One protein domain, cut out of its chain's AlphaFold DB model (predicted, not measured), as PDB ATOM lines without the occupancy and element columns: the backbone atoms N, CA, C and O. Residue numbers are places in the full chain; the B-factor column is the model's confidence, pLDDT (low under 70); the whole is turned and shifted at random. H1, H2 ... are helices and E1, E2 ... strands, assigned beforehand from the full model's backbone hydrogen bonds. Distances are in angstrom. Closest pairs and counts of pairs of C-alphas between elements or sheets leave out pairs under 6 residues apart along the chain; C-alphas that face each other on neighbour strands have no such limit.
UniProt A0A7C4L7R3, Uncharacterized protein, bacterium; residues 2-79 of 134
ATOM      1  N   LEU A   2      54.807  30.824 116.365       71.44
ATOM      2  CA  LEU A   2      54.733  32.077 117.162       71.44
ATOM      3  C   LEU A   2      56.035  32.475 117.886       71.44
ATOM      4  O   LEU A   2      56.250  33.645 118.167       71.44
ATOM      5  N   VAL A   3      56.896  31.502 118.193       78.06
ATOM      6  CA  VAL A   3      58.152  31.706 118.937       78.06
ATOM      7  C   VAL A   3      59.292  32.219 118.046       78.06
ATOM      8  O   VAL A   3      60.203  32.880 118.533       78.06
ATOM      9  N   TYR A   4      59.255  31.934 116.740       82.25
ATOM     10  CA  TYR A   4      60.382  32.174 115.834       82.25
ATOM     11  C   TYR A   4      60.011  33.214 114.778       82.25
ATOM     12  O   TYR A   4      59.300  32.909 113.817       82.25
ATOM     13  N   LYS A   5      60.535  34.433 114.953       85.62
ATOM     14  CA  LYS A   5      60.303  35.589 114.074       85.62
ATOM     15  C   LYS A   5      60.509  35.253 112.594       85.62
ATOM     16  O   LYS A   5      59.630  35.509 111.775       85.62
ATOM     17  N   ASP A   6      61.638  34.631 112.263       85.19
ATOM     18  CA  ASP A   6      62.021  34.347 110.874       85.19
ATOM     19  C   ASP A   6      61.076  33.346 110.199       85.19
ATOM     20  O   ASP A   6      60.701  33.521 109.040       85.19
ATOM     21  N   ILE A   7      60.611  32.346 110.952       83.38
ATOM     22  CA  ILE A   7      59.643  31.352 110.472       83.38
ATOM     23  C   ILE A   7      58.292  32.005 110.197       83.38
ATOM     24  O   ILE A   7      57.677  31.775 109.156       83.38
ATOM     25  N   TRP A   8      57.826  32.853 111.111       85.44
ATOM     26  CA  TRP A   8      56.575  33.578 110.921       85.44
ATOM     27  C   TRP A   8      56.652  34.534 109.718       85.44
ATOM     28  O   TRP A   8      55.728  34.587 108.898       85.44
ATOM     29  N   GLN A   9      57.780  35.227 109.549       86.12
ATOM     30  CA  GLN A   9      58.043  36.045 108.368       86.12
ATOM     31  C   GLN A   9      58.004  35.237 107.074       86.12
ATOM     32  O   GLN A   9      57.382  35.672 106.107       86.12
ATOM     33  N   GLU A  10      58.674  34.086 107.037       81.50
ATOM     34  CA  GLU A  10      58.733  33.229 105.854       81.50
ATOM     35  C   GLU A  10      57.337  32.737 105.451       81.50
ATOM     36  O   GLU A  10      56.956  32.839 104.284       81.50
ATOM     37  N   ILE A  11      56.538  32.287 106.419       77.62
ATOM     38  CA  ILE A  11      55.170  31.801 106.186       77.62
ATOM     39  C   ILE A  11      54.261  32.913 105.675       77.62
ATOM     40  O   ILE A  11      53.481  32.689 104.756       77.62
ATOM     41  N   SER A  12      54.405  34.123 106.216       78.19
ATOM     42  CA  SER A  12      53.600  35.274 105.796       78.19
ATOM     43  C   SER A  12      54.002  35.825 104.422       78.19
ATOM     44  O   SER A  12      53.259  36.611 103.846       78.19
ATOM     45  N   LYS A  13      55.190  35.468 103.907       74.94
ATOM     46  CA  LYS A  13      55.674  35.860 102.570       74.94
ATOM     47  C   LYS A  13      55.303  34.849 101.489       74.94
ATOM     48  O   LYS A  13      55.140  35.237 100.337       74.94
ATOM     49  N   LYS A  14      55.230  33.561 101.830       66.25
ATOM     50  CA  LYS A  14      54.790  32.524 100.893       66.25
ATOM     51  C   LYS A  14      53.293  32.732 100.618       66.25
ATOM     52  O   LYS A  14      52.537  33.007 101.545       66.25
ATOM     53  N   GLU A  15      52.849  32.552  99.372       53.78
ATOM     54  CA  GLU A  15      51.437  32.596  98.914       53.78
ATOM     55  C   GLU A  15      50.530  31.519  99.567       53.78
ATOM     56  O   GLU A  15      49.514  31.104  99.024       53.78
ATOM     57  N   ILE A  16      50.868  31.041 100.765       59.94
ATOM     58  CA  ILE A  16      50.040  30.143 101.570       59.94
ATOM     59  C   ILE A  16      48.857  30.906 102.192       59.94
ATOM     60  O   ILE A  16      47.939  30.288 102.724       59.94
ATOM     61  N   ILE A  17      48.853  32.239 102.088       55.69
ATOM     62  CA  ILE A  17      47.777  33.122 102.547       55.69
ATOM     63  C   ILE A  17      46.426  32.684 101.969       55.69
ATOM     64  O   ILE A  17      45.488  32.532 102.735       55.69
ATOM     65  N   GLU A  18      46.332  32.382 100.670       56.69
ATOM     66  CA  GLU A  18      45.061  31.962 100.049       56.69
ATOM     67  C   GLU A  18      44.612  30.545 100.453       56.69
ATOM     68  O   GLU A  18      43.440  30.190 100.317       56.69
ATOM     69  N   LEU A  19      45.538  29.712 100.940       55.75
ATOM     70  CA  LEU A  19      45.257  28.338 101.358       55.75
ATOM     71  C   LEU A  19      44.877  28.244 102.839       55.75
ATOM     72  O   LEU A  19      44.035  27.422 103.185       55.75
ATOM     73  N   LEU A  20      45.487  29.054 103.707       58.56
ATOM     74  CA  LEU A  20      45.364  28.937 105.167       58.56
ATOM     75  C   LEU A  20      44.205  29.749 105.761       58.56
ATOM     76  O   LEU A  20      43.834  29.516 106.908       58.56
ATOM     77  N   THR A  21      43.614  30.671 104.999       57.19
ATOM     78  CA  THR A  21      42.583  31.624 105.458       57.19
ATOM     79  C   THR A  21      41.202  31.028 105.741       57.19
ATOM     80  O   THR A  21      40.273  31.785 105.994       57.19
ATOM     81  N   THR A  22      41.003  29.708 105.685       56.69
ATOM     82  CA  THR A  22      39.643  29.135 105.758       56.69
ATOM     83  C   THR A  22      39.307  28.318 107.002       56.69
ATOM     84  O   THR A  22      38.125  28.053 107.198       56.69
ATOM     85  N   SER A  23      40.261  27.947 107.864       60.97
ATOM     86  CA  SER A  23      39.946  27.068 109.012       60.97
ATOM     87  C   SER A  23      40.533  27.478 110.366       60.97
ATOM     88  O   SER A  23      39.911  27.188 111.388       60.97
ATOM     89  N   ASP A  24      41.666  28.185 110.416       75.81
ATOM     90  CA  ASP A  24      42.313  28.574 111.678       75.81
ATOM     91  C   ASP A  24      42.384  30.104 111.816       75.81
ATOM     92  O   ASP A  24      43.203  30.776 111.185       75.81
ATOM     93  N   LYS A  25      41.515  30.656 112.675       82.94
ATOM     94  CA  LYS A  25      41.420  32.101 112.939       82.94
ATOM     95  C   LYS A  25      42.693  32.685 113.558       82.94
ATOM     96  O   LYS A  25      43.003  33.851 113.320       82.94
ATOM     97  N   LEU A  26      43.425  31.908 114.362       85.56
ATOM     98  CA  LEU A  26      44.678  32.368 114.959       85.56
ATOM     99  C   LEU A  26      45.756  32.457 113.884       85.56
ATOM    100  O   LEU A  26      46.449  33.467 113.800       85.56
ATOM    101  N   LEU A  27      45.864  31.440 113.030       80.12
ATOM    102  CA  LEU A  27      46.785  31.458 111.897       80.12
ATOM    103  C   LEU A  27      46.471  32.602 110.924       80.12
ATOM    104  O   LEU A  27      47.383  33.306 110.490       80.12
ATOM    105  N   GLU A  28      45.192  32.826 110.626       82.44
ATOM    106  CA  GLU A  28      44.738  33.955 109.813       82.44
ATOM    107  C   GLU A  28      45.170  35.293 110.431       82.44
ATOM    108  O   GLU A  28      45.803  36.116 109.761       82.44
ATOM    109  N   ALA A  29      44.891  35.499 111.723       86.94
ATOM    110  CA  ALA A  29      45.286  36.707 112.440       86.94
ATOM    111  C   ALA A  29      46.809  36.893 112.436       86.94
ATOM    112  O   ALA A  29      47.296  37.992 112.174       86.94
ATOM    113  N   MET A  30      47.570  35.819 112.656       85.69
ATOM    114  CA  MET A  30      49.028  35.847 112.603       85.69
ATOM    115  C   MET A  30      49.553  36.278 111.233       85.69
ATOM    116  O   MET A  30      50.476  37.085 111.155       85.69
ATOM    117  N   ILE A  31      48.998  35.755 110.143       83.75
ATOM    118  CA  ILE A  31      49.425  36.110 108.784       83.75
ATOM    119  C   ILE A  31      49.069  37.571 108.478       83.75
ATOM    120  O   ILE A  31      49.906  38.327 107.979       83.75
ATOM    121  N   ARG A  32      47.839  37.984 108.807       85.56
ATOM    122  CA  ARG A  32      47.307  39.314 108.487       85.56
ATOM    123  C   ARG A  32      47.976  40.427 109.289       85.56
ATOM    124  O   ARG A  32      48.329  41.468 108.736       85.56
ATOM    125  N   GLU A  33      48.152  40.210 110.589       88.62
ATOM    126  CA  GLU A  33      48.668  41.217 111.517       88.62
ATOM    127  C   GLU A  33      50.170  41.069 111.788       88.62
ATOM    128  O   GLU A  33      50.790  42.004 112.295       88.62
ATOM    129  N   GLY A  34      50.798  39.954 111.394       86.94
ATOM    130  CA  GLY A  34      52.206  39.666 111.686       86.94
ATOM    131  C   GLY A  34      53.162  40.759 111.216       86.94
ATOM    132  O   GLY A  34      54.049  41.165 111.961       86.94
ATOM    133  N   LYS A  35      52.931  41.340 110.033       88.56
ATOM    134  CA  LYS A  35      53.741  42.470 109.548       88.56
ATOM    135  C   LYS A  35      53.605  43.716 110.432       88.56
ATOM    136  O   LYS A  35      54.598  44.402 110.654       88.56
ATOM    137  N   LYS A  36      52.402  44.013 110.939       90.06
ATOM    138  CA  LYS A  36      52.163  45.155 111.844       90.06
ATOM    139  C   LYS A  36      52.782  44.914 113.219       90.06
ATOM    140  O   LYS A  36      53.292  45.847 113.827       90.06
ATOM    141  N   ALA A  37      52.784  43.660 113.663       91.00
ATOM    142  CA  ALA A  37      53.435  43.222 114.888       91.00
ATOM    143  C   ALA A  37      54.969  43.136 114.772       91.00
ATOM    144  O   ALA A  37      55.617  42.786 115.750       91.00
ATOM    145  N   ASP A  38      55.570  43.394 113.601       91.00
ATOM    146  CA  ASP A  38      56.984  43.078 113.324       91.00
ATOM    147  C   ASP A  38      57.337  41.610 113.661       91.00
ATOM    148  O   ASP A  38      58.466  41.274 114.024       91.00
ATOM    149  N   TYR A  39      56.346  40.725 113.508       89.69
ATOM    150  CA  TYR A  39      56.428  39.289 113.779       89.69
ATOM    151  C   TYR A  39      56.902  38.975 115.203       89.69
ATOM    152  O   TYR A  39      57.555  37.960 115.451       89.69
ATOM    153  N   ASP A  40      56.586  39.881 116.122       91.00
ATOM    154  CA  ASP A  40      56.857  39.775 117.541       91.00
ATOM    155  C   ASP A  40      55.580  39.353 118.272       91.00
ATOM    156  O   ASP A  40      54.497  39.892 118.034       91.00
ATOM    157  N   TYR A  41      55.715  38.348 119.134       89.50
ATOM    158  CA  TYR A  41      54.590  37.756 119.846       89.50
ATOM    159  C   TYR A  41      53.908  38.761 120.781       89.50
ATOM    160  O   TYR A  41      52.686  38.904 120.744       89.50
ATOM    161  N   ASP A  42      54.694  39.495 121.568       90.25
ATOM    162  CA  ASP A  42      54.160  40.429 122.555       90.25
ATOM    163  C   ASP A  42      53.439  41.583 121.857       90.25
ATOM    164  O   ASP A  42      52.310  41.923 122.211       90.25
ATOM    165  N   LYS A  43      54.025  42.134 120.785       92.25
ATOM    166  CA  LYS A  43      53.357  43.151 119.958       92.25
ATOM    167  C   LYS A  43      52.092  42.615 119.299       92.25
ATOM    168  O   LYS A  43      51.107  43.344 119.208       92.25
ATOM    169  N   PHE A  44      52.084  41.365 118.851       92.19
ATOM    170  CA  PHE A  44      50.903  40.761 118.238       92.19
ATOM    171  C   PHE A  44      49.723  40.683 119.199       92.19
ATOM    172  O   PHE A  44      48.622  41.068 118.810       92.19
ATOM    173  N   LEU A  45      49.960  40.294 120.456       91.94
ATOM    174  CA  LEU A  45      48.918  40.286 121.484       91.94
ATOM    175  C   LEU A  45      48.305  41.673 121.722       91.94
ATOM    176  O   LEU A  45      47.130  41.761 122.050       91.94
ATOM    177  N   THR A  46      49.068  42.754 121.521       92.19
ATOM    178  CA  THR A  46      48.537  44.126 121.647       92.19
ATOM    179  C   THR A  46      47.698  44.586 120.453       92.19
ATOM    180  O   THR A  46      46.982  45.579 120.560       92.19
ATOM    181  N   ILE A  47      47.806  43.904 119.307       91.38
ATOM    182  CA  ILE A  47      47.113  44.268 118.061       91.38
ATOM    183  C   ILE A  47      45.780  43.528 117.930       91.38
ATOM    184  O   ILE A  47      44.840  44.056 117.333       91.38
ATOM    185  N   ILE A  48      45.691  42.307 118.456       90.69
ATOM    186  CA  ILE A  48      44.458  41.521 118.442       90.69
ATOM    187  C   ILE A  48      43.541  41.939 119.600       90.69
ATOM    188  O   ILE A  48      43.965  42.002 120.745       90.69
ATOM    189  N   ASP A  49      42.267  42.201 119.299       87.31
ATOM    190  CA  ASP A  49      41.244  42.591 120.294       87.31
ATOM    191  C   ASP A  49      40.273  41.437 120.622       87.31
ATOM    192  O   ASP A  49      39.291  41.572 121.348       87.31
ATOM    193  N   ASP A  50      40.536  40.252 120.070       90.69
ATOM    194  CA  ASP A  50      39.734  39.059 120.310       90.69
ATOM    195  C   ASP A  50      40.342  38.243 121.459       90.69
ATOM    196  O   ASP A  50      41.404  37.628 121.334       90.69
ATOM    197  N   ARG A  51      39.638  38.219 122.593       89.75
ATOM    198  CA  ARG A  51      40.056  37.499 123.803       89.75
ATOM    199  C   ARG A  51      40.202  35.989 123.593       89.75
ATOM    200  O   ARG A  51      41.038  35.360 124.248       89.75
ATOM    201  N   GLU A  52      39.398  35.396 122.715       88.69
ATOM    202  CA  GLU A  52      39.510  33.978 122.386       88.69
ATOM    203  C   GLU A  52      40.821  33.719 121.634       88.69
ATOM    204  O   GLU A  52      41.569  32.810 122.000       88.69
ATOM    205  N   LEU A  53      41.158  34.572 120.661       88.19
ATOM    206  CA  LEU A  53      42.427  34.493 119.934       88.19
ATOM    207  C   LEU A  53      43.639  34.718 120.835       88.19
ATOM    208  O   LEU A  53      44.619  33.988 120.701       88.19
ATOM    209  N   ILE A  54      43.566  35.664 121.774       91.00
ATOM    210  CA  ILE A  54      44.625  35.888 122.772       91.00
ATOM    211  C   ILE A  54      44.862  34.609 123.580       91.00
ATOM    212  O   ILE A  54      45.985  34.113 123.639       91.00
ATOM    213  N   THR A  55      43.794  34.018 124.122       88.94
ATOM    214  CA  THR A  55      43.891  32.786 124.922       88.94
ATOM    215  C   THR A  55      44.494  31.632 124.109       88.94
ATOM    216  O   THR A  55      45.313  30.856 124.610       88.94
ATOM    217  N   GLN A  56      44.109  31.507 122.835       88.50
ATOM    218  CA  GLN A  56      44.674  30.495 121.942       88.50
ATOM    219  C   GLN A  56      46.158  30.754 121.647       88.50
ATOM    220  O   GLN A  56      46.955  29.813 121.682       88.50
ATOM    221  N   ALA A  57      46.541  32.007 121.391       87.19
ATOM    222  CA  ALA A  57      47.921  32.406 121.136       87.19
ATOM    223  C   ALA A  57      48.827  32.094 122.336       87.19
ATOM    224  O   ALA A  57      49.863  31.453 122.158       87.19
ATOM    225  N   GLU A  58      48.395  32.448 123.549       88.44
ATOM    226  CA  GLU A  58      49.107  32.181 124.808       88.44
ATOM    227  C   GLU A  58      49.324  30.696 125.038       88.44
ATOM    228  O   GLU A  58      50.451  30.255 125.276       88.44
ATOM    229  N   LYS A  59      48.260  29.903 124.891       87.00
ATOM    230  CA  LYS A  59      48.345  28.453 125.028       87.00
ATOM    231  C   LYS A  59      49.350  27.860 124.039       87.00
ATOM    232  O   LYS A  59      50.229  27.101 124.439       87.00
ATOM    233  N   ARG A  60      49.256  28.227 122.757       83.69
ATOM    234  CA  ARG A  60      50.146  27.714 121.702       83.69
ATOM    235  C   ARG A  60      51.591  28.152 121.896       83.69
ATOM    236  O   ARG A  60      52.499  27.358 121.663       83.69
ATOM    237  N   PHE A  61      51.808  29.401 122.296       85.06
ATOM    238  CA  PHE A  61      53.136  29.917 122.594       85.06
ATOM    239  C   PHE A  61      53.761  29.144 123.753       85.06
ATOM    240  O   PHE A  61      54.885  28.665 123.626       85.06
ATOM    241  N   PHE A  62      53.011  28.943 124.838       83.94
ATOM    242  CA  PHE A  62      53.494  28.211 126.002       83.94
ATOM    243  C   PHE A  62      53.808  26.747 125.677       83.94
ATOM    244  O   PHE A  62      54.911  26.297 125.960       83.94
ATOM    245  N   GLU A  63      52.897  26.030 125.010       82.94
ATOM    246  CA  GLU A  63      53.095  24.630 124.589       82.94
ATOM    247  C   GLU A  63      54.321  24.439 123.685       82.94
ATOM    248  O   GLU A  63      54.922  23.366 123.666       82.94
ATOM    249  N   LYS A  64      54.672  25.461 122.895       80.25
ATOM    250  CA  LYS A  64      55.807  25.407 121.967       80.25
ATOM    251  C   LYS A  64      57.108  25.915 122.564       80.25
ATOM    252  O   LYS A  64      58.165  25.503 122.096       80.25
ATOM    253  N   LYS A  65      57.044  26.804 123.552       81.69
ATOM    254  CA  LYS A  65      58.225  27.378 124.197       81.69
ATOM    255  C   LYS A  65      58.639  26.607 125.443       81.69
ATOM    256  O   LYS A  65      59.821  26.598 125.759       81.69
ATOM    257  N   TYR A  66      57.711  25.942 126.127       83.88
ATOM    258  CA  TYR A  66      57.951  25.350 127.437       83.88
ATOM    259  C   TYR A  66      57.453  23.906 127.530       83.88
ATOM    260  O   TYR A  66      56.399  23.552 127.002       83.88
ATOM    261  N   ARG A  67      58.191  23.071 128.265       84.06
ATOM    262  CA  ARG A  67      57.776  21.721 128.672       84.06
ATOM    263  C   ARG A  67      58.040  21.495 130.157       84.06
ATOM    264  O   ARG A  67      58.923  22.118 130.741       84.06
ATOM    265  N   MET A  68      57.311  20.562 130.761       78.69
ATOM    266  CA  MET A  68      57.633  20.053 132.098       78.69
ATOM    267  C   MET A  68      58.823  19.093 132.002       78.69
ATOM    268  O   MET A  68      58.739  18.066 131.328       78.69
ATOM    269  N   GLY A  69      59.924  19.431 132.667       77.19
ATOM    270  CA  GLY A  69      61.065  18.542 132.857       77.19
ATOM    271  C   GLY A  69      60.768  17.449 133.886       77.19
ATOM    272  O   GLY A  69      59.848  17.562 134.698       77.19
ATOM    273  N   LEU A  70      61.590  16.397 133.901       77.88
ATOM    274  CA  LEU A  70      61.439  15.247 134.814       77.88
ATOM    275  C   LEU A  70      61.480  15.635 136.305       77.88
ATOM    276  O   LEU A  70      60.981  14.902 137.151       77.88
ATOM    277  N   ASN A  71      62.039  16.806 136.614       83.19
ATOM    278  CA  ASN A  71      62.172  17.340 137.967       83.19
ATOM    279  C   ASN A  71      61.014  18.276 138.368       83.19
ATOM    280  O   ASN A  71      61.171  19.047 139.309       83.19
ATOM    281  N   ASN A  72      59.887  18.266 137.641       76.88
ATOM    282  CA  ASN A  72      58.782  19.231 137.786       76.88
ATOM    283  C   ASN A  72      59.184  20.707 137.579       76.88
ATOM    284  O   ASN A  72      58.452  21.615 137.969       76.88
ATOM    285  N   ASN A  73      60.325  20.958 136.937       83.56
ATOM    286  CA  ASN A  73      60.744  22.301 136.548       83.56
ATOM    287  C   ASN A  73      60.287  22.604 135.122       83.56
ATOM    288  O   ASN A  73      60.257  21.716 134.270       83.56
ATOM    289  N   LEU A  74      59.963  23.868 134.858       81.25
ATOM    290  CA  LEU A  74      59.673  24.334 133.508       81.25
ATOM    291  C   LEU A  74      60.989  24.459 132.725       81.25
ATOM    292  O   LEU A  74      61.889  25.187 133.141       81.25
ATOM    293  N   GLU A  75      61.100  23.752 131.607       85.00
ATOM    294  CA  GLU A  75      62.241  23.828 130.692       85.00
ATOM    295  C   GLU A  75      61.819  24.520 129.399       85.00
ATOM    296  O   GLU A  75      60.739  24.245 128.871       85.00
ATOM    297  N   GLU A  76      62.681  25.383 128.862       83.12
ATOM    298  CA  GLU A  76      62.484  25.912 127.514       83.12
ATOM    299  C   GLU A  76      62.771  24.828 126.471       83.12
ATOM    300  O   GLU A  76      63.799  24.148 126.507       83.12
ATOM    301  N   ILE A  77      61.837  24.653 125.538       80.50
ATOM    302  CA  ILE A  77      62.006  23.754 124.405       80.50
ATOM    303  C   ILE A  77      62.932  24.451 123.414       80.50
ATOM    304  O   ILE A  77      62.539  25.402 122.741       80.50
ATOM    305  N   ASN A  78      64.155  23.945 123.301       71.69
ATOM    306  CA  ASN A  78      65.061  24.354 122.244       71.69
ATOM    307  C   ASN A  78      64.845  23.427 121.044       71.69
ATOM    308  O   ASN A  78      65.195  22.247 121.094       71.69
ATOM    309  N   ILE A  79      64.185  23.928 120.002       73.94
ATOM    310  CA  ILE A  79      63.960  23.158 118.775       73.94
ATOM    311  C   ILE A  79      65.226  23.279 117.928       73.94
ATOM    312  O   ILE A  79      65.603  24.383 117.546       73.94
TER     313      ILE A  79
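Overview. This is residues 2 to 79 of the 134 residues of an uncharacterized protein of bacterium (UniProt A0A7C4L7R3). Four helices gather round a fifth, H3, which touches each of them, and the longest helix, H5, leads away from this helical body into a small two-stranded hairpin. H1, H4 and H5 are crosswise to H3, while E1 and E2 lie at the far end of H5, away from H1 to H4. The 78 printed residues hold five named helices, then two named strands, H1 H2 H3 H4 H5 E1 E2; the sheet E1 - E2 is antiparallel and the class is mostly helix. The whole is elongated, 44 by 26 by 23 A, and only just compact, close to loose, with a radius of gyration of the C-alphas of 13.6 A.

Arrangement. H1, residues 5 to 13, touches H3, residues 25 to 34, about perpendicular at 83 degrees; their closest C-alphas, Ser 12 and Ile 31, are 5.2 A apart. H2, residues 17 to 20, touches H3, closest at the C-alphas of Leu 20 and Glu 28, 6.9 A. H4, residues 41 to 47, touches H3 about perpendicular at 87 degrees, closest at the C-alphas of Gly 34 and Phe 44, 6.8 A. H5, residues 51 to 65, touches H3 with residues 53 to 57 alone, about perpendicular at 83 degrees; the C-alphas of Leu 26 and Leu 53 are closest, 5.9 A. H4 and H5 are close but not clearly touching, at a shallow tilt of 5 degrees, opposite ways; the C-alphas of Leu 45 and Ile 54 are closest, 6.3 A. E1, residues 66 to 68, and E2, residues 74 to 76, form an antiparallel hairpin, with N 67 and O 75 within hydrogen-bond range at 2.9 A. Every O i to N i+4 pair is within hydrogen-bond range in H1, H3, H4 and H5; H2 is too short for one.

Along the chain. H1 begins at C-alpha 5, (60.303, 35.589, 114.074), and spans 12.4 A; H3 spans 13.2 A. H5 spans 20.8 A, and E2 ends at C-alpha 76, (62.484, 25.912, 127.514).

Size, cuts and confidence. The C-alphas farthest apart, Glu 18 and Asn 71, are 44.1 A apart. The printed part has no cut and no long link. Residues 14 to 23 have pLDDT under 70.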